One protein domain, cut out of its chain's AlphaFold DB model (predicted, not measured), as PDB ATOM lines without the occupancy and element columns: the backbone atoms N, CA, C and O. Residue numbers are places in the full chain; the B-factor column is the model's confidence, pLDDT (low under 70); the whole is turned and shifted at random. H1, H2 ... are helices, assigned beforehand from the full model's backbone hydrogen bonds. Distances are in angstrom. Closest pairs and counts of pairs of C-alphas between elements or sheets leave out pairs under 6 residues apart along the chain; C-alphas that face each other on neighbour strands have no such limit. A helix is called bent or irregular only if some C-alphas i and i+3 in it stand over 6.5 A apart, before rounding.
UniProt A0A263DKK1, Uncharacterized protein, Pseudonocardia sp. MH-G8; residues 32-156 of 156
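Overview. This is residues 32 to 156 of the 156 residues of an uncharacterized protein of Pseudonocardia sp. MH-G8 (UniProt A0A263DKK1). Four long helices run back and forth beside one another, H2 folding back onto H1, H3 onto H2 and H4 onto H3, and each packs only on the helices next to it along the chain. Seen end on they make an open C rather than a closed bundle: H2 and H3 form its back, while H1 and H4 are its two tips, with a gap between them. The printed part has 125 residues with four named helices, in the order H1, H2, H3, H4, and no named strand; the class is all helix. The whole is elongated, spanning 54 by 31 by 18 A, and only just loose, close to compact, with a radius of gyration of the C-alphas of 16.7 A.

Along the chain. Find C-alpha 32 at (-17.198, -8.078, -78.852); from there H1, residues 32 to 54, runs 32.9 A. Next look at C-alpha 61 at (2.828, -8.730, -50.210), where H2, residues 61 to 85, begins its 36.0 A. H2 is irregular, but only just: C-alphas 64 and 67 are 6.6 A apart. H3, residues 93 to 121, is the longest helix by residues and measures 41.3 A. H4, residues 128 to 154, covers 37.9 A and ends with C-alpha 154 at (-6.650, -31.403, -88.991). H4 is neither bent nor irregular, but only just: C-alphas 134 and 137 are 6.2 A apart.

Arrangement. Start with H1 and H2, a helical hairpin that runs opposite ways at a shallow tilt of 3 degrees. They touch, and their closest C-alphas, those of Ala 38 and Leu 75, are 6.4 A apart. H2 and H3 form the next hairpin, running opposite ways at a shallow tilt of 7 degrees. They touch closest at the C-alphas of Ala 76 and Ala 102, 5.6 A apart. H3 and H4 form the third, opposite ways at a shallow tilt of 31 degrees. H3 touches H4 with residues 104 to 116 alone, and the closest C-alphas, those of Thr 112 and Ser 131, are 5.0 A apart. H1 is apart from H3 and from H4, and H2 is apart from H4. In the backbones of H1 and H3 every O i to N i+4 pair is within hydrogen-bond range; in H2 it is 19 of 21 and in H4 21 of 23.

Size, cuts and confidence. The two C-alphas farthest apart, those of Ser 57 and Arg 156, the chain's last residue, are 57.4 A apart. Residues 53 to 58, of which 53 and 54 belong to H1, stand free. The printed part has no cut, and the three links between the helices are short. The mean pLDDT of the printed part is 70.2; 55 residues are under 70, among them residues 45 to 53, 86 to 102 and 125 to 130.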
ATOM      1  N   SER A  32     -17.836  -9.379 -79.017       66.31
ATOM      2  CA  SER A  32     -17.198  -8.078 -78.852       66.31
ATOM      3  C   SER A  32     -17.173  -7.676 -77.376       66.31
ATOM      4  O   SER A  32     -16.190  -7.113 -76.911       66.31
ATOM      5  N   TRP A  33     -18.190  -8.089 -76.606       67.88
ATOM      6  CA  TRP A  33     -18.246  -7.929 -75.154       67.88
ATOM      7  C   TRP A  33     -17.155  -8.692 -74.382       67.88
ATOM      8  O   TRP A  33     -16.691  -8.183 -73.370       67.88
ATOM      9  N   TRP A  34     -16.726  -9.882 -74.816       66.88
ATOM     10  CA  TRP A  34     -15.641 -10.633 -74.164       66.88
ATOM     11  C   TRP A  34     -14.289 -10.017 -74.471       66.88
ATOM     12  O   TRP A  34     -13.493  -9.844 -73.555       66.88
ATOM     13  N   VAL A  35     -14.050  -9.644 -75.733       66.88
ATOM     14  CA  VAL A  35     -12.824  -8.930 -76.108       66.88
ATOM     15  C   VAL A  35     -12.757  -7.618 -75.331       66.88
ATOM     16  O   VAL A  35     -11.757  -7.357 -74.677       66.88
ATOM     17  N   ALA A  36     -13.855  -6.858 -75.290       70.12
ATOM     18  CA  ALA A  36     -13.949  -5.636 -74.502       70.12
ATOM     19  C   ALA A  36     -13.723  -5.887 -73.002       70.12
ATOM     20  O   ALA A  36     -12.938  -5.174 -72.386       70.12
ATOM     21  N   ALA A  37     -14.343  -6.910 -72.405       71.25
ATOM     22  CA  ALA A  37     -14.161  -7.235 -70.989       71.25
ATOM     23  C   ALA A  37     -12.718  -7.657 -70.668       71.25
ATOM     24  O   ALA A  37     -12.157  -7.221 -69.663       71.25
ATOM     25  N   ALA A  38     -12.097  -8.461 -71.532       67.44
ATOM     26  CA  ALA A  38     -10.702  -8.856 -71.400       67.44
ATOM     27  C   ALA A  38      -9.767  -7.648 -71.543       67.44
ATOM     28  O   ALA A  38      -8.869  -7.472 -70.722       67.44
ATOM     29  N   SER A  39     -10.009  -6.775 -72.524       68.25
ATOM     30  CA  SER A  39      -9.262  -5.529 -72.705       68.25
ATOM     31  C   SER A  39      -9.395  -4.601 -71.499       68.25
ATOM     32  O   SER A  39      -8.385  -4.095 -71.024       68.25
ATOM     33  N   VAL A  40     -10.604  -4.416 -70.957       74.75
ATOM     34  CA  VAL A  40     -10.843  -3.599 -69.755       74.75
ATOM     35  C   VAL A  40     -10.110  -4.174 -68.546       74.75
ATOM     36  O   VAL A  40      -9.478  -3.421 -67.810       74.75
ATOM     37  N   LEU A  41     -10.138  -5.495 -68.349       72.19
ATOM     38  CA  LEU A  41      -9.406  -6.145 -67.259       72.19
ATOM     39  C   LEU A  41      -7.892  -5.975 -67.396       72.19
ATOM     40  O   LEU A  41      -7.221  -5.671 -66.412       72.19
ATOM     41  N   LEU A  42      -7.355  -6.145 -68.605       67.38
ATOM     42  CA  LEU A  42      -5.924  -5.994 -68.862       67.38
ATOM     43  C   LEU A  42      -5.473  -4.543 -68.670       67.38
ATOM     44  O   LEU A  42      -4.518  -4.308 -67.932       67.38
ATOM     45  N   LEU A  43      -6.192  -3.579 -69.254       70.50
ATOM     46  CA  LEU A  43      -5.925  -2.146 -69.096       70.50
ATOM     47  C   LEU A  43      -6.069  -1.697 -67.639       70.50
ATOM     48  O   LEU A  43      -5.206  -0.990 -67.127       70.50
ATOM     49  N   GLY A  44      -7.116  -2.152 -66.950       70.88
ATOM     50  CA  GLY A  44      -7.316  -1.895 -65.527       70.88
ATOM     51  C   GLY A  44      -6.172  -2.455 -64.684       70.88
ATOM     52  O   GLY A  44      -5.701  -1.785 -63.769       70.88
ATOM     53  N   SER A  45      -5.669  -3.648 -65.024       67.56
ATOM     54  CA  SER A  45      -4.513  -4.244 -64.344       67.56
ATOM     55  C   SER A  45      -3.224  -3.454 -64.578       67.56
ATOM     56  O   SER A  45      -2.483  -3.229 -63.623       67.56
ATOM     57  N   ALA A  46      -2.992  -2.972 -65.803       64.12
ATOM     58  CA  ALA A  46      -1.834  -2.155 -66.150       64.12
ATOM     59  C   ALA A  46      -1.871  -0.796 -65.430       64.12
ATOM     60  O   ALA A  46      -0.881  -0.391 -64.827       64.12
ATOM     61  N   ALA A  47      -3.035  -0.138 -65.395       69.81
ATOM     62  CA  ALA A  47      -3.234   1.092 -64.630       69.81
ATOM     63  C   ALA A  47      -3.009   0.870 -63.124       69.81
ATOM     64  O   ALA A  47      -2.361   1.676 -62.462       69.81
ATOM     65  N   LEU A  48      -3.484  -0.253 -62.572       69.38
ATOM     66  CA  LEU A  48      -3.226  -0.605 -61.173       69.38
ATOM     67  C   LEU A  48      -1.742  -0.863 -60.898       69.38
ATOM     68  O   LEU A  48      -1.271  -0.537 -59.810       69.38
ATOM     69  N   GLN A  49      -1.011  -1.458 -61.842       66.62
ATOM     70  CA  GLN A  49       0.437  -1.633 -61.731       66.62
ATOM     71  C   GLN A  49       1.167  -0.290 -61.713       66.62
ATOM     72  O   GLN A  49       2.047  -0.109 -60.873       66.62
ATOM     73  N   ASP A  50       0.756   0.660 -62.550       68.56
ATOM     74  CA  ASP A  50       1.347   1.999 -62.588       68.56
ATOM     75  C   ASP A  50       1.104   2.773 -61.279       68.56
ATOM     76  O   ASP A  50       2.041   3.251 -60.636       68.56
ATOM     77  N   VAL A  51      -0.135   2.765 -60.771       67.12
ATOM     78  CA  VAL A  51      -0.475   3.365 -59.464       67.12
ATOM     79  C   VAL A  51       0.341   2.736 -58.325       67.12
ATOM     80  O   VAL A  51       0.790   3.427 -57.411       67.12
ATOM     81  N   ARG A  52       0.594   1.425 -58.371       67.81
ATOM     82  CA  ARG A  52       1.420   0.737 -57.360       67.81
ATOM     83  C   ARG A  52       2.889   1.114 -57.409       67.81
ATOM     84  O   ARG A  52       3.549   1.021 -56.374       67.81
ATOM     85  N   MET A  53       3.410   1.481 -58.577       65.56
ATOM     86  CA  MET A  53       4.777   1.989 -58.680       65.56
ATOM     87  C   MET A  53       4.893   3.383 -58.058       65.56
ATOM     88  O   MET A  53       5.906   3.678 -57.429       65.56
ATOM     89  N   GLN A  54       3.836   4.195 -58.143       75.12
ATOM     90  CA  GLN A  54       3.799   5.533 -57.547       75.12
ATOM     91  C   GLN A  54       3.634   5.517 -56.016       75.12
ATOM     92  O   GLN A  54       4.153   6.405 -55.341       75.12
ATOM     93  N   PHE A  55       2.979   4.495 -55.447       77.19
ATOM     94  CA  PHE A  55       2.759   4.364 -53.998       77.19
ATOM     95  C   PHE A  55       3.305   3.032 -53.439       77.19
ATOM     96  O   PHE A  55       2.539   2.102 -53.164       77.19
ATOM     97  N   PRO A  56       4.629   2.919 -53.206       69.31
ATOM     98  CA  PRO A  56       5.271   1.670 -52.783       69.31
ATOM     99  C   PRO A  56       4.755   1.124 -51.448       69.31
ATOM    100  O   PRO A  56       4.726  -0.089 -51.249       69.31
ATOM    101  N   SER A  57       4.310   2.003 -50.543       77.69
ATOM    102  CA  SER A  57       3.747   1.637 -49.236       77.69
ATOM    103  C   SER A  57       2.437   0.853 -49.344       77.69
ATOM    104  O   SER A  57       2.115   0.069 -48.455       77.69
ATOM    105  N   TRP A  58       1.695   1.016 -50.444       70.81
ATOM    106  CA  TRP A  58       0.472   0.258 -50.727       70.81
ATOM    107  C   TRP A  58       0.776  -1.101 -51.363       70.81
ATOM    108  O   TRP A  58      -0.077  -1.987 -51.409       70.81
ATOM    109  N   ASN A  59       2.010  -1.304 -51.827       66.88
ATOM    110  CA  ASN A  59       2.443  -2.495 -52.543       66.88
ATOM    111  C   ASN A  59       2.885  -3.620 -51.586       66.88
ATOM    112  O   ASN A  59       3.926  -4.255 -51.773       66.88
ATOM    113  N   GLY A  60       2.086  -3.860 -50.543       70.81
ATOM    114  CA  GLY A  60       2.287  -4.962 -49.608       70.81
ATOM    115  C   GLY A  60       2.191  -6.325 -50.301       70.81
ATOM    116  O   GLY A  60       1.597  -6.458 -51.374       70.81
ATOM    117  N   THR A  61       2.752  -7.361 -49.669       67.94
ATOM    118  CA  THR A  61       2.828  -8.730 -50.210       67.94
ATOM    119  C   THR A  61       1.478  -9.210 -50.744       67.94
ATOM    120  O   THR A  61       1.395  -9.703 -51.862       67.94
ATOM    121  N   VAL A  62       0.392  -8.971 -50.007       64.88
ATOM    122  CA  VAL A  62      -0.967  -9.353 -50.420       64.88
ATOM    123  C   VAL A  62      -1.379  -8.665 -51.723       64.88
ATOM    124  O   VAL A  62      -1.793  -9.340 -52.659       64.88
ATOM    125  N   LEU A  63      -1.227  -7.343 -51.838       67.25
ATOM    126  CA  LEU A  63      -1.643  -6.616 -53.038       67.25
ATOM    127  C   LEU A  63      -0.825  -7.041 -54.269       67.25
ATOM    128  O   LEU A  63      -1.400  -7.185 -55.353       67.25
ATOM    129  N   ARG A  64       0.480  -7.302 -54.096       66.75
ATOM    130  CA  ARG A  64       1.378  -7.793 -55.159       66.75
ATOM    131  C   ARG A  64       0.914  -9.106 -55.778       66.75
ATOM    132  O   ARG A  64       1.025  -9.247 -56.992       66.75
ATOM    133  N   TRP A  65       0.376 -10.023 -54.976       63.97
ATOM    134  CA  TRP A  65      -0.008 -11.363 -55.434       63.97
ATOM    135  C   TRP A  65      -1.490 -11.496 -55.756       63.97
ATOM    136  O   TRP A  65      -1.849 -12.077 -56.774       63.97
ATOM    137  N   VAL A  66      -2.357 -10.936 -54.914       70.62
ATOM    138  CA  VAL A  66      -3.803 -11.162 -54.994       70.62
ATOM    139  C   VAL A  66      -4.403 -10.495 -56.222       70.62
ATOM    140  O   VAL A  66      -5.205 -11.110 -56.910       70.62
ATOM    141  N   VAL A  67      -4.002  -9.269 -56.560       71.12
ATOM    142  CA  VAL A  67      -4.614  -8.553 -57.695       71.12
ATOM    143  C   VAL A  67      -4.306  -9.182 -59.058       71.12
ATOM    144  O   VAL A  67      -5.256  -9.398 -59.805       71.12
ATOM    145  N   PRO A  68      -3.054  -9.536 -59.405       68.00
ATOM    146  CA  PRO A  68      -2.786 -10.255 -60.652       68.00
ATOM    147  C   PRO A  68      -3.534 -11.587 -60.713       68.00
ATOM    148  O   PRO A  68      -4.119 -11.927 -61.739       68.00
ATOM    149  N   LEU A  69      -3.561 -12.314 -59.590       71.44
ATOM    150  CA  LEU A  69      -4.259 -13.590 -59.493       71.44
ATOM    151  C   LEU A  69      -5.767 -13.416 -59.721       71.44
ATOM    152  O   LEU A  69      -6.358 -14.196 -60.460       71.44
ATOM    153  N   LEU A  70      -6.375 -12.362 -59.166       76.12
ATOM    154  CA  LEU A  70      -7.786 -12.021 -59.373       76.12
ATOM    155  C   LEU A  70      -8.092 -11.617 -60.819       76.12
ATOM    156  O   LEU A  70      -9.106 -12.055 -61.356       76.12
ATOM    157  N   VAL A  71      -7.231 -10.826 -61.469       73.62
ATOM    158  CA  VAL A  71      -7.406 -10.441 -62.885       73.62
ATOM    159  C   VAL A  71      -7.397 -11.679 -63.780       73.62
ATOM    160  O   VAL A  71      -8.236 -11.822 -64.668       73.62
ATOM    161  N   LEU A  72      -6.490 -12.615 -63.520       69.81
ATOM    162  CA  LEU A  72      -6.367 -13.839 -64.310       69.81
ATOM    163  C   LEU A  72      -7.481 -14.838 -64.003       69.81
ATOM    164  O   LEU A  72      -8.009 -15.456 -64.927       69.81
ATOM    165  N   LEU A  73      -7.911 -14.932 -62.741       77.44
ATOM    166  CA  LEU A  73      -9.106 -15.682 -62.363       77.44
ATOM    167  C   LEU A  73     -10.343 -15.121 -63.079       77.44
ATOM    168  O   LEU A  73     -11.143 -15.895 -63.598       77.44
ATOM    169  N   ALA A  74     -10.475 -13.794 -63.166       78.31
ATOM    170  CA  ALA A  74     -11.565 -13.132 -63.878       78.31
ATOM    171  C   ALA A  74     -11.524 -13.413 -65.389       78.31
ATOM    172  O   ALA A  74     -12.563 -13.714 -65.974       78.31
ATOM    173  N   LEU A  75     -10.341 -13.399 -66.014       72.31
ATOM    174  CA  LEU A  75     -10.168 -13.782 -67.422       72.31
ATOM    175  C   LEU A  75     -10.533 -15.254 -67.669       72.31
ATOM    176  O   LEU A  75     -11.234 -15.560 -68.636       72.31
ATOM    177  N   ALA A  76     -10.121 -16.164 -66.782       73.38
ATOM    178  CA  ALA A  76     -10.487 -17.577 -66.861       73.38
ATOM    179  C   ALA A  76     -12.006 -17.778 -66.696       73.38
ATOM    180  O   ALA A  76     -12.627 -18.482 -67.494       73.38
ATOM    181  N   LEU A  77     -12.623 -17.106 -65.717       80.62
ATOM    182  CA  LEU A  77     -14.073 -17.105 -65.501       80.62
ATOM    183  C   LEU A  77     -14.828 -16.567 -66.715       80.62
ATOM    184  O   LEU A  77     -15.812 -17.177 -67.123       80.62
ATOM    185  N   LEU A  78     -14.356 -15.476 -67.323       75.50
ATOM    186  CA  LEU A  78     -14.915 -14.925 -68.559       75.50
ATOM    187  C   LEU A  78     -14.830 -15.922 -69.715       75.50
ATOM    188  O   LEU A  78     -15.794 -16.053 -70.466       75.50
ATOM    189  N   GLY A  79     -13.719 -16.653 -69.838       71.88
ATOM    190  CA  GLY A  79     -13.573 -17.741 -70.806       71.88
ATOM    191  C   GLY A  79     -14.600 -18.856 -70.588       71.88
ATOM    192  O   GLY A  79     -15.300 -19.244 -71.524       71.88
ATOM    193  N   VAL A  80     -14.771 -19.310 -69.343       75.50
ATOM    194  CA  VAL A  80     -15.771 -20.332 -68.978       75.50
ATOM    195  C   VAL A  80     -17.201 -19.829 -69.209       75.50
ATOM    196  O   VAL A  80     -18.043 -20.564 -69.721       75.50
ATOM    197  N   LEU A  81     -17.498 -18.575 -68.866       77.81
ATOM    198  CA  LEU A  81     -18.799 -17.943 -69.104       77.81
ATOM    199  C   LEU A  81     -19.098 -17.817 -70.597       77.81
ATOM    200  O   LEU A  81     -20.209 -18.139 -71.015       77.81
ATOM    201  N   ALA A  82     -18.119 -17.401 -71.401       70.06
ATOM    202  CA  ALA A  82     -18.246 -17.346 -72.852       70.06
ATOM    203  C   ALA A  82     -18.527 -18.743 -73.431       70.06
ATOM    204  O   ALA A  82     -19.472 -18.898 -74.207       70.06
ATOM    205  N   GLN A  83     -17.798 -19.772 -72.979       70.00
ATOM    206  CA  GLN A  83     -18.044 -21.166 -73.361       70.00
ATOM    207  C   GLN A  83     -19.454 -21.637 -72.989       70.00
ATOM    208  O   GLN A  83     -20.162 -22.189 -73.835       70.00
ATOM    209  N   ARG A  84     -19.890 -21.393 -71.745       75.06
ATOM    210  CA  ARG A  84     -21.225 -21.782 -71.262       75.06
ATOM    211  C   ARG A  84     -22.336 -21.070 -72.025       75.06
ATOM    212  O   ARG A  84     -23.296 -21.717 -72.438       75.06
ATOM    213  N   ARG A  85     -22.205 -19.760 -72.242       73.31
ATOM    214  CA  ARG A  85     -23.218 -18.947 -72.928       73.31
ATOM    215  C   ARG A  85     -23.376 -19.358 -74.389       73.31
ATOM    216  O   ARG A  85     -24.497 -19.404 -74.883       73.31
ATOM    217  N   MET A  86     -22.277 -19.702 -75.055       65.56
ATOM    218  CA  MET A  86     -22.301 -20.174 -76.440       65.56
ATOM    219  C   MET A  86     -22.562 -21.676 -76.577       65.56
ATOM    220  O   MET A  86     -22.589 -22.183 -77.695       65.56
ATOM    221  N   ARG A  87     -22.751 -22.400 -75.462       69.38
ATOM    222  CA  ARG A  87     -22.894 -23.867 -75.437       69.38
ATOM    223  C   ARG A  87     -21.796 -24.572 -76.244       69.38
ATOM    224  O   ARG A  87     -22.041 -25.609 -76.863       69.38
ATOM    225  N   LEU A  88     -20.587 -24.006 -76.247       63.91
ATOM    226  CA  LEU A  88     -19.454 -24.582 -76.961       63.91
ATOM    227  C   LEU A  88     -19.105 -25.905 -76.294       63.91
ATOM    228  O   LEU A  88     -18.785 -25.954 -75.106       63.91
ATOM    229  N   ARG A  89     -19.195 -26.995 -77.057       62.22
ATOM    230  CA  ARG A  89     -18.756 -28.301 -76.571       62.22
ATOM    231  C   ARG A  89     -17.226 -28.304 -76.510       62.22
ATOM    232  O   ARG A  89     -16.611 -28.005 -77.533       62.22
ATOM    233  N   PRO A  90     -16.615 -28.657 -75.367       58.22
ATOM    234  CA  PRO A  90     -15.161 -28.622 -75.195       58.22
ATOM    235  C   PRO A  90     -14.418 -29.530 -76.188       58.22
ATOM    236  O   PRO A  90     -13.307 -29.208 -76.591       58.22
ATOM    237  N   ASP A  91     -15.057 -30.604 -76.660       60.56
ATOM    238  CA  ASP A  91     -14.441 -31.550 -77.600       60.56
ATOM    239  C   ASP A  91     -14.366 -31.055 -79.052       60.56
ATOM    240  O   ASP A  91     -13.632 -31.646 -79.850       60.56
ATOM    241  N   ARG A  92     -15.093 -29.983 -79.401       63.97
ATOM    242  CA  ARG A  92     -15.123 -29.400 -80.755       63.97
ATOM    243  C   ARG A  92     -14.016 -28.364 -80.949       63.97
ATOM    244  O   ARG A  92     -13.555 -27.762 -79.985       63.97
ATOM    245  N   SER A  93     -13.606 -28.129 -82.194       63.16
ATOM    246  CA  SER A  93     -12.475 -27.249 -82.557       63.16
ATOM    247  C   SER A  93     -12.553 -25.842 -81.938       63.16
ATOM    248  O   SER A  93     -11.556 -25.324 -81.437       63.16
ATOM    249  N   THR A  94     -13.744 -25.248 -81.882       60.59
ATOM    250  CA  THR A  94     -14.017 -23.950 -81.241       60.59
ATOM    251  C   THR A  94     -13.970 -24.010 -79.712       60.59
ATOM    252  O   THR A  94     -13.417 -23.113 -79.075       60.59
ATOM    253  N   GLY A  95     -14.485 -25.085 -79.107       62.97
ATOM    254  CA  GLY A  95     -14.365 -25.337 -77.668       62.97
ATOM    255  C   GLY A  95     -12.911 -25.514 -77.236       62.97
ATOM    256  O   GLY A  95     -12.496 -24.893 -76.254       62.97
ATOM    257  N   ARG A  96     -12.130 -26.256 -78.034       66.56
ATOM    258  CA  ARG A  96     -10.688 -26.463 -77.848       66.56
ATOM    259  C   ARG A  96      -9.905 -25.162 -77.907       66.56
ATOM    260  O   ARG A  96      -9.080 -24.926 -77.030       66.56
ATOM    261  N   ALA A  97     -10.200 -24.289 -78.871       63.09
ATOM    262  CA  ALA A  97      -9.552 -22.982 -78.974       63.09
ATOM    263  C   ALA A  97      -9.809 -22.112 -77.730       63.09
ATOM    264  O   ALA A  97      -8.876 -21.528 -77.179       63.09
ATOM    265  N   ALA A  98     -11.051 -22.073 -77.238       64.00
ATOM    266  CA  ALA A  98     -11.390 -21.340 -76.020       64.00
ATOM    267  C   ALA A  98     -10.720 -21.940 -74.767       64.00
ATOM    268  O   ALA A  98     -10.182 -21.194 -73.945       64.00
ATOM    269  N   THR A  99     -10.672 -23.274 -74.635       69.62
ATOM    270  CA  THR A  99      -9.911 -23.920 -73.551       69.62
ATOM    271  C   THR A  99      -8.413 -23.664 -73.674       69.62
ATOM    272  O   THR A  99      -7.769 -23.411 -72.664       69.62
ATOM    273  N   ALA A 100      -7.850 -23.666 -74.886       69.94
ATOM    274  CA  ALA A 100      -6.432 -23.414 -75.117       69.94
ATOM    275  C   ALA A 100      -6.047 -21.985 -74.716       69.94
ATOM    276  O   ALA A 100      -5.028 -21.793 -74.062       69.94
ATOM    277  N   PHE A 101      -6.888 -20.991 -75.018       68.25
ATOM    278  CA  PHE A 101      -6.689 -19.620 -74.541       68.25
ATOM    279  C   PHE A 101      -6.710 -19.522 -73.012       68.25
ATOM    280  O   PHE A 101      -5.835 -18.880 -72.431       68.25
ATOM    281  N   ALA A 102      -7.668 -20.180 -72.352       69.06
ATOM    282  CA  ALA A 102      -7.724 -20.212 -70.891       69.06
ATOM    283  C   ALA A 102      -6.483 -20.897 -70.287       69.06
ATOM    284  O   ALA A 102      -5.889 -20.378 -69.344       69.06
ATOM    285  N   VAL A 103      -6.046 -22.019 -70.866       77.00
ATOM    286  CA  VAL A 103      -4.839 -22.750 -70.446       77.00
ATOM    287  C   VAL A 103      -3.581 -21.905 -70.642       77.00
ATOM    288  O   VAL A 103      -2.761 -21.835 -69.734       77.00
ATOM    289  N   LEU A 104      -3.434 -21.220 -71.780       73.44
ATOM    290  CA  LEU A 104      -2.294 -20.337 -72.045       73.44
ATOM    291  C   LEU A 104      -2.256 -19.151 -71.075       73.44
ATOM    292  O   LEU A 104      -1.180 -18.795 -70.597       73.44
ATOM    293  N   ALA A 105      -3.410 -18.572 -70.732       70.00
ATOM    294  CA  ALA A 105      -3.490 -17.505 -69.737       70.00
ATOM    295  C   ALA A 105      -3.038 -17.985 -68.345       70.00
ATOM    296  O   ALA A 105      -2.239 -17.317 -67.686       70.00
ATOM    297  N   VAL A 106      -3.485 -19.173 -67.919       73.75
ATOM    298  CA  VAL A 106      -3.052 -19.789 -66.652       73.75
ATOM    299  C   VAL A 106      -1.564 -20.158 -66.691       73.75
ATOM    300  O   VAL A 106      -0.846 -19.905 -65.726       73.75
ATOM    301  N   ALA A 107      -1.061 -20.697 -67.801       75.94
ATOM    302  CA  ALA A 107       0.358 -21.013 -67.960       75.94
ATOM    303  C   ALA A 107       1.232 -19.752 -67.867       75.94
ATOM    304  O   ALA A 107       2.256 -19.768 -67.185       75.94
ATOM    305  N   CYS A 108       0.798 -18.645 -68.480       73.81
ATOM    306  CA  CYS A 108       1.462 -17.345 -68.378       73.81
ATOM    307  C   CYS A 108       1.554 -16.854 -66.933       73.81
ATOM    308  O   CYS A 108       2.606 -16.373 -66.507       73.81
ATOM    309  N   LEU A 109       0.483 -17.033 -66.155       71.81
ATOM    310  CA  LEU A 109       0.467 -16.695 -64.733       71.81
ATOM    311  C   LEU A 109       1.516 -17.482 -63.951       71.81
ATOM    312  O   LEU A 109       2.319 -16.899 -63.228       71.81
ATOM    313  N   LEU A 110       1.502 -18.806 -64.104       77.25
ATOM    314  CA  LEU A 110       2.410 -19.691 -63.383       77.25
ATOM    315  C   LEU A 110       3.869 -19.408 -63.754       77.25
ATOM    316  O   LEU A 110       4.719 -19.365 -62.868       77.25
ATOM    317  N   LEU A 111       4.147 -19.128 -65.032       76.38
ATOM    318  CA  LEU A 111       5.468 -18.702 -65.503       76.38
ATOM    319  C   LEU A 111       5.885 -17.360 -64.907       76.38
ATOM    320  O   LEU A 111       6.993 -17.249 -64.397       76.38
ATOM    321  N   THR A 112       5.004 -16.360 -64.914       72.12
ATOM    322  CA  THR A 112       5.294 -15.036 -64.339       72.12
ATOM    323  C   THR A 112       5.620 -15.153 -62.846       72.12
ATOM    324  O   THR A 112       6.606 -14.589 -62.373       72.12
ATOM    325  N   ILE A 113       4.835 -15.943 -62.102       72.38
ATOM    326  CA  ILE A 113       5.081 -16.214 -60.680       72.38
ATOM    327  C   ILE A 113       6.401 -16.970 -60.492       72.38
ATOM    328  O   ILE A 113       7.201 -16.599 -59.635       72.38
ATOM    329  N   GLY A 114       6.647 -18.016 -61.281       75.56
ATOM    330  CA  GLY A 114       7.857 -18.831 -61.182       75.56
ATOM    331  C   GLY A 114       9.124 -18.025 -61.466       75.56
ATOM    332  O   GLY A 114      10.047 -18.027 -60.654       75.56
ATOM    333  N   ILE A 115       9.134 -17.272 -62.570       75.69
ATOM    334  CA  ILE A 115      10.260 -16.427 -62.989       75.69
ATOM    335  C   ILE A 115      10.538 -15.362 -61.942       75.69
ATOM    336  O   ILE A 115      11.680 -15.207 -61.522       75.69
ATOM    337  N   GLY A 116       9.517 -14.642 -61.480       72.94
ATOM    338  CA  GLY A 116       9.758 -13.632 -60.461       72.94
ATOM    339  C   GLY A 116      10.244 -14.252 -59.143       72.94
ATOM    340  O   GLY A 116      11.086 -13.660 -58.469       72.94
ATOM    341  N   THR A 117       9.751 -15.442 -58.763       72.31
ATOM    342  CA  THR A 117      10.157 -16.096 -57.502       72.31
ATOM    343  C   THR A 117      11.625 -16.490 -57.581       72.31
ATOM    344  O   THR A 117      12.378 -16.263 -56.637       72.31
ATOM    345  N   TRP A 118      12.041 -16.994 -58.742       76.19
ATOM    346  CA  TRP A 118      13.429 -17.305 -59.043       76.19
ATOM    347  C   TRP A 118      14.326 -16.057 -59.091       76.19
ATOM    348  O   TRP A 118      15.408 -16.051 -58.505       76.19
ATOM    349  N   LEU A 119      13.881 -14.961 -59.712       76.75
ATOM    350  CA  LEU A 119      14.619 -13.689 -59.704       76.75
ATOM    351  C   LEU A 119      14.827 -13.183 -58.270       76.75
ATOM    352  O   LEU A 119      15.935 -12.804 -57.897       76.75
ATOM    353  N   ARG A 120      13.792 -13.281 -57.430       70.44
ATOM    354  CA  ARG A 120      13.867 -12.897 -56.019       70.44
ATOM    355  C   ARG A 120      14.833 -13.761 -55.211       70.44
ATOM    356  O   ARG A 120      15.467 -13.238 -54.304       70.44
ATOM    357  N   SER A 121      14.962 -15.054 -55.517       75.31
ATOM    358  CA  SER A 121      15.971 -15.902 -54.863       75.31
ATOM    359  C   SER A 121      17.414 -15.544 -55.240       75.31
ATOM    360  O   SER A 121      18.332 -16.035 -54.600       75.31
ATOM    361  N   ASN A 122      17.610 -14.689 -56.247       79.25
ATOM    362  CA  ASN A 122      18.911 -14.184 -56.685       79.25
ATOM    363  C   ASN A 122      19.089 -12.688 -56.349       79.25
ATOM    364  O   ASN A 122      19.779 -11.976 -57.074       79.25
ATOM    365  N   ASP A 123      18.409 -12.196 -55.306       79.25
ATOM    366  CA  ASP A 123      18.432 -10.795 -54.847       79.25
ATOM    367  C   ASP A 123      18.024  -9.746 -55.896       79.25
ATOM    368  O   ASP A 123      18.179  -8.540 -55.690       79.25
ATOM    369  N   VAL A 124      17.418 -10.172 -57.007       70.06
ATOM    370  CA  VAL A 124      16.832  -9.248 -57.974       70.06
ATOM    371  C   VAL A 124      15.506  -8.743 -57.397       70.06
ATOM    372  O   VAL A 124      14.639  -9.554 -57.039       70.06
ATOM    373  N   PRO A 125      15.300  -7.415 -57.299       68.12
ATOM    374  CA  PRO A 125      14.026  -6.858 -56.879       68.12
ATOM    375  C   PRO A 125      12.907  -7.419 -57.749       68.12
ATOM    376  O   PRO A 125      13.037  -7.498 -58.969       68.12
ATOM    377  N   TRP A 126      11.796  -7.807 -57.122       61.75
ATOM    378  CA  TRP A 126      10.654  -8.291 -57.886       61.75
ATOM    379  C   TRP A 126      10.127  -7.174 -58.788       61.75
ATOM    380  O   TRP A 126       9.445  -6.262 -58.315       61.75
ATOM    381  N   ASP A 127      10.405  -7.302 -60.081       66.75
ATOM    382  CA  ASP A 127       9.797  -6.511 -61.134       66.75
ATOM    383  C   ASP A 127       8.833  -7.399 -61.925       66.75
ATOM    384  O   ASP A 127       9.177  -8.402 -62.568       66.75
ATOM    385  N   GLN A 128       7.562  -7.033 -61.810       62.34
ATOM    386  CA  GLN A 128       6.467  -7.743 -62.443       62.34
ATOM    387  C   GLN A 128       6.504  -7.577 -63.967       62.34
ATOM    388  O   GLN A 128       6.071  -8.468 -64.688       62.34
ATOM    389  N   THR A 129       7.080  -6.478 -64.449       64.69
ATOM    390  CA  THR A 129       7.284  -6.175 -65.867       64.69
ATOM    391  C   THR A 129       8.335  -7.100 -66.468       64.69
ATOM    392  O   THR A 129       8.122  -7.660 -67.540       64.69
ATOM    393  N   LEU A 130       9.432  -7.339 -65.743       66.12
ATOM    394  CA  LEU A 130      10.490  -8.280 -66.128       66.12
ATOM    395  C   LEU A 130       9.987  -9.726 -66.182       66.12
ATOM    396  O   LEU A 130      10.216 -10.434 -67.161       66.12
ATOM    397  N   SER A 131       9.264 -10.165 -65.151       71.19
ATOM    398  CA  SER A 131       8.736 -11.536 -65.088       71.19
ATOM    399  C   SER A 131       7.619 -11.788 -66.106       71.19
ATOM    400  O   SER A 131       7.606 -12.841 -66.744       71.19
ATOM    401  N   LEU A 132       6.724 -10.819 -66.317       67.62
ATOM    402  CA  LEU A 132       5.685 -10.900 -67.345       67.62
ATOM    403  C   LEU A 132       6.293 -10.830 -68.752       67.62
ATOM    404  O   LEU A 132       5.924 -11.618 -69.621       67.62
ATOM    405  N   GLY A 133       7.259  -9.932 -68.963       66.25
ATOM    406  CA  GLY A 133       7.993  -9.780 -70.218       66.25
ATOM    407  C   GLY A 133       8.783 -11.029 -70.606       66.25
ATOM    408  O   GLY A 133       8.897 -11.323 -71.790       66.25
ATOM    409  N   ALA A 134       9.259 -11.809 -69.633       70.31
ATOM    410  CA  ALA A 134       9.888 -13.106 -69.874       70.31
ATOM    411  C   ALA A 134       8.871 -14.249 -70.076       70.31
ATOM    412  O   ALA A 134       9.113 -15.156 -70.872       70.31
ATOM    413  N   ALA A 135       7.716 -14.211 -69.402       72.00
ATOM    414  CA  ALA A 135       6.675 -15.233 -69.520       72.00
ATOM    415  C   ALA A 135       5.900 -15.164 -70.851       72.00
ATOM    416  O   ALA A 135       5.598 -16.197 -71.453       72.00
ATOM    417  N   LEU A 136       5.589 -13.956 -71.333       69.62
ATOM    418  CA  LEU A 136       4.789 -13.732 -72.544       69.62
ATOM    419  C   LEU A 136       5.378 -14.393 -73.804       69.62
ATOM    420  O   LEU A 136       4.643 -15.116 -74.478       69.62
ATOM    421  N   PRO A 137       6.674 -14.222 -74.128       70.44
ATOM    422  CA  PRO A 137       7.299 -14.859 -75.284       70.44
ATOM    423  C   PRO A 137       7.213 -16.382 -75.222       70.44
ATOM    424  O   PRO A 137       6.890 -17.014 -76.223       70.44
ATOM    425  N   VAL A 138       7.434 -16.975 -74.042       72.62
ATOM    426  CA  VAL A 138       7.343 -18.430 -73.843       72.62
ATOM    427  C   VAL A 138       5.938 -18.922 -74.175       72.62
ATOM    428  O   VAL A 138       5.769 -19.870 -74.939       72.62
ATOM    429  N   VAL A 139       4.915 -18.242 -73.660       73.38
ATOM    430  CA  VAL A 139       3.511 -18.605 -73.890       73.38
ATOM    431  C   VAL A 139       3.110 -18.396 -75.349       73.38
ATOM    432  O   VAL A 139       2.403 -19.232 -75.907       73.38
ATOM    433  N   LEU A 140       3.589 -17.333 -75.999       71.62
ATOM    434  CA  LEU A 140       3.343 -17.088 -77.423       71.62
ATOM    435  C   LEU A 140       3.999 -18.156 -78.309       71.62
ATOM    436  O   LEU A 140       3.365 -18.646 -79.245       71.62
ATOM    437  N   VAL A 141       5.234 -18.566 -78.005       75.56
ATOM    438  CA  VAL A 141       5.941 -19.633 -78.732       75.56
ATOM    439  C   VAL A 141       5.248 -20.981 -78.528       75.56
ATOM    440  O   VAL A 141       4.959 -21.678 -79.497       75.56
ATOM    441  N   VAL A 142       4.903 -21.338 -77.289       75.19
ATOM    442  CA  VAL A 142       4.196 -22.594 -76.995       75.19
ATOM    443  C   VAL A 142       2.804 -22.605 -77.629       75.19
ATOM    444  O   VAL A 142       2.420 -23.593 -78.252       75.19
ATOM    445  N   GLY A 143       2.060 -21.502 -77.534       72.06
ATOM    446  CA  GLY A 143       0.731 -21.374 -78.130       72.06
ATOM    447  C   GLY A 143       0.754 -21.440 -79.659       72.06
ATOM    448  O   GLY A 143      -0.091 -22.101 -80.265       72.06
ATOM    449  N   SER A 144       1.743 -20.813 -80.302       73.50
ATOM    450  CA  SER A 144       1.916 -20.887 -81.759       73.50
ATOM    451  C   SER A 144       2.361 -22.277 -82.224       73.50
ATOM    452  O   SER A 144       1.808 -22.788 -83.201       73.50
ATOM    453  N   ALA A 145       3.268 -22.935 -81.496       77.69
ATOM    454  CA  ALA A 145       3.671 -24.316 -81.760       77.69
ATOM    455  C   ALA A 145       2.496 -25.294 -81.603       77.69
ATOM    456  O   ALA A 145       2.264 -26.123 -82.484       77.69
ATOM    457  N   TRP A 146       1.703 -25.156 -80.535       75.88
ATOM    458  CA  TRP A 146       0.476 -25.931 -80.338       75.88
ATOM    459  C   TRP A 146      -0.468 -25.744 -81.524       75.88
ATOM    460  O   TRP A 146      -0.877 -26.723 -82.152       75.88
ATOM    461  N   ARG A 147      -0.773 -24.493 -81.888       72.00
ATOM    462  CA  ARG A 147      -1.659 -24.188 -83.017       72.00
ATOM    463  C   ARG A 147      -1.155 -24.800 -84.325       72.00
ATOM    464  O   ARG A 147      -1.948 -25.354 -85.082       72.00
ATOM    465  N   ALA A 148       0.149 -24.743 -84.588       71.88
ATOM    466  CA  ALA A 148       0.745 -25.358 -85.772       71.88
ATOM    467  C   ALA A 148       0.583 -26.889 -85.781       71.88
ATOM    468  O   ALA A 148       0.295 -27.471 -86.830       71.88
ATOM    469  N   VAL A 149       0.726 -27.550 -84.627       78.56
ATOM    470  CA  VAL A 149       0.505 -28.998 -84.489       78.56
ATOM    471  C   VAL A 149      -0.959 -29.363 -84.724       78.56
ATOM    472  O   VAL A 149      -1.229 -30.333 -85.432       78.56
ATOM    473  N   GLU A 150      -1.907 -28.595 -84.187       70.50
ATOM    474  CA  GLU A 150      -3.334 -28.843 -84.417       70.50
ATOM    475  C   GLU A 150      -3.726 -28.678 -85.885       70.50
ATOM    476  O   GLU A 150      -4.407 -29.546 -86.428       70.50
ATOM    477  N   LEU A 151      -3.230 -27.637 -86.561       68.44
ATOM    478  CA  LEU A 151      -3.474 -27.443 -87.994       68.44
ATOM    479  C   LEU A 151      -2.923 -28.606 -88.833       68.44
ATOM    480  O   LEU A 151      -3.587 -29.067 -89.757       68.44
ATOM    481  N   ARG A 152      -1.745 -29.139 -88.481       72.56
ATOM    482  CA  ARG A 152      -1.172 -30.324 -89.147       72.56
ATOM    483  C   ARG A 152      -1.970 -31.603 -88.899       72.56
ATOM    484  O   ARG A 152      -1.958 -32.480 -89.754       72.56
ATOM    485  N   ARG A 153      -2.615 -31.735 -87.736       70.62
ATOM    486  CA  ARG A 153      -3.476 -32.885 -87.416       70.62
ATOM    487  C   ARG A 153      -4.833 -32.804 -88.108       70.62
ATOM    488  O   ARG A 153      -5.367 -33.845 -88.436       70.62
ATOM    489  N   ALA A 154      -5.368 -31.603 -88.316       61.94
ATOM    490  CA  ALA A 154      -6.650 -31.403 -88.991       61.94
ATOM    491  C   ALA A 154      -6.573 -31.559 -90.523       61.94
ATOM    492  O   ALA A 154      -7.593 -31.787 -91.158       61.94
ATOM    493  N   GLY A 155      -5.382 -31.412 -91.115       57.47
ATOM    494  CA  GLY A 155      -5.142 -31.627 -92.548       57.47
ATOM    495  C   GLY A 155      -4.731 -33.054 -92.935       57.47
ATOM    496  O   GLY A 155      -4.300 -33.253 -94.068       57.47
ATOM    497  N   ARG A 156      -4.788 -34.015 -92.005       46.22
ATOM    498  CA  ARG A 156      -4.575 -35.453 -92.235       46.22
ATOM    499  C   ARG A 156      -5.873 -36.196 -91.974       46.22
ATOM    500  O   ARG A 156      -6.086 -37.205 -92.672       46.22
TER     501      ARG A 156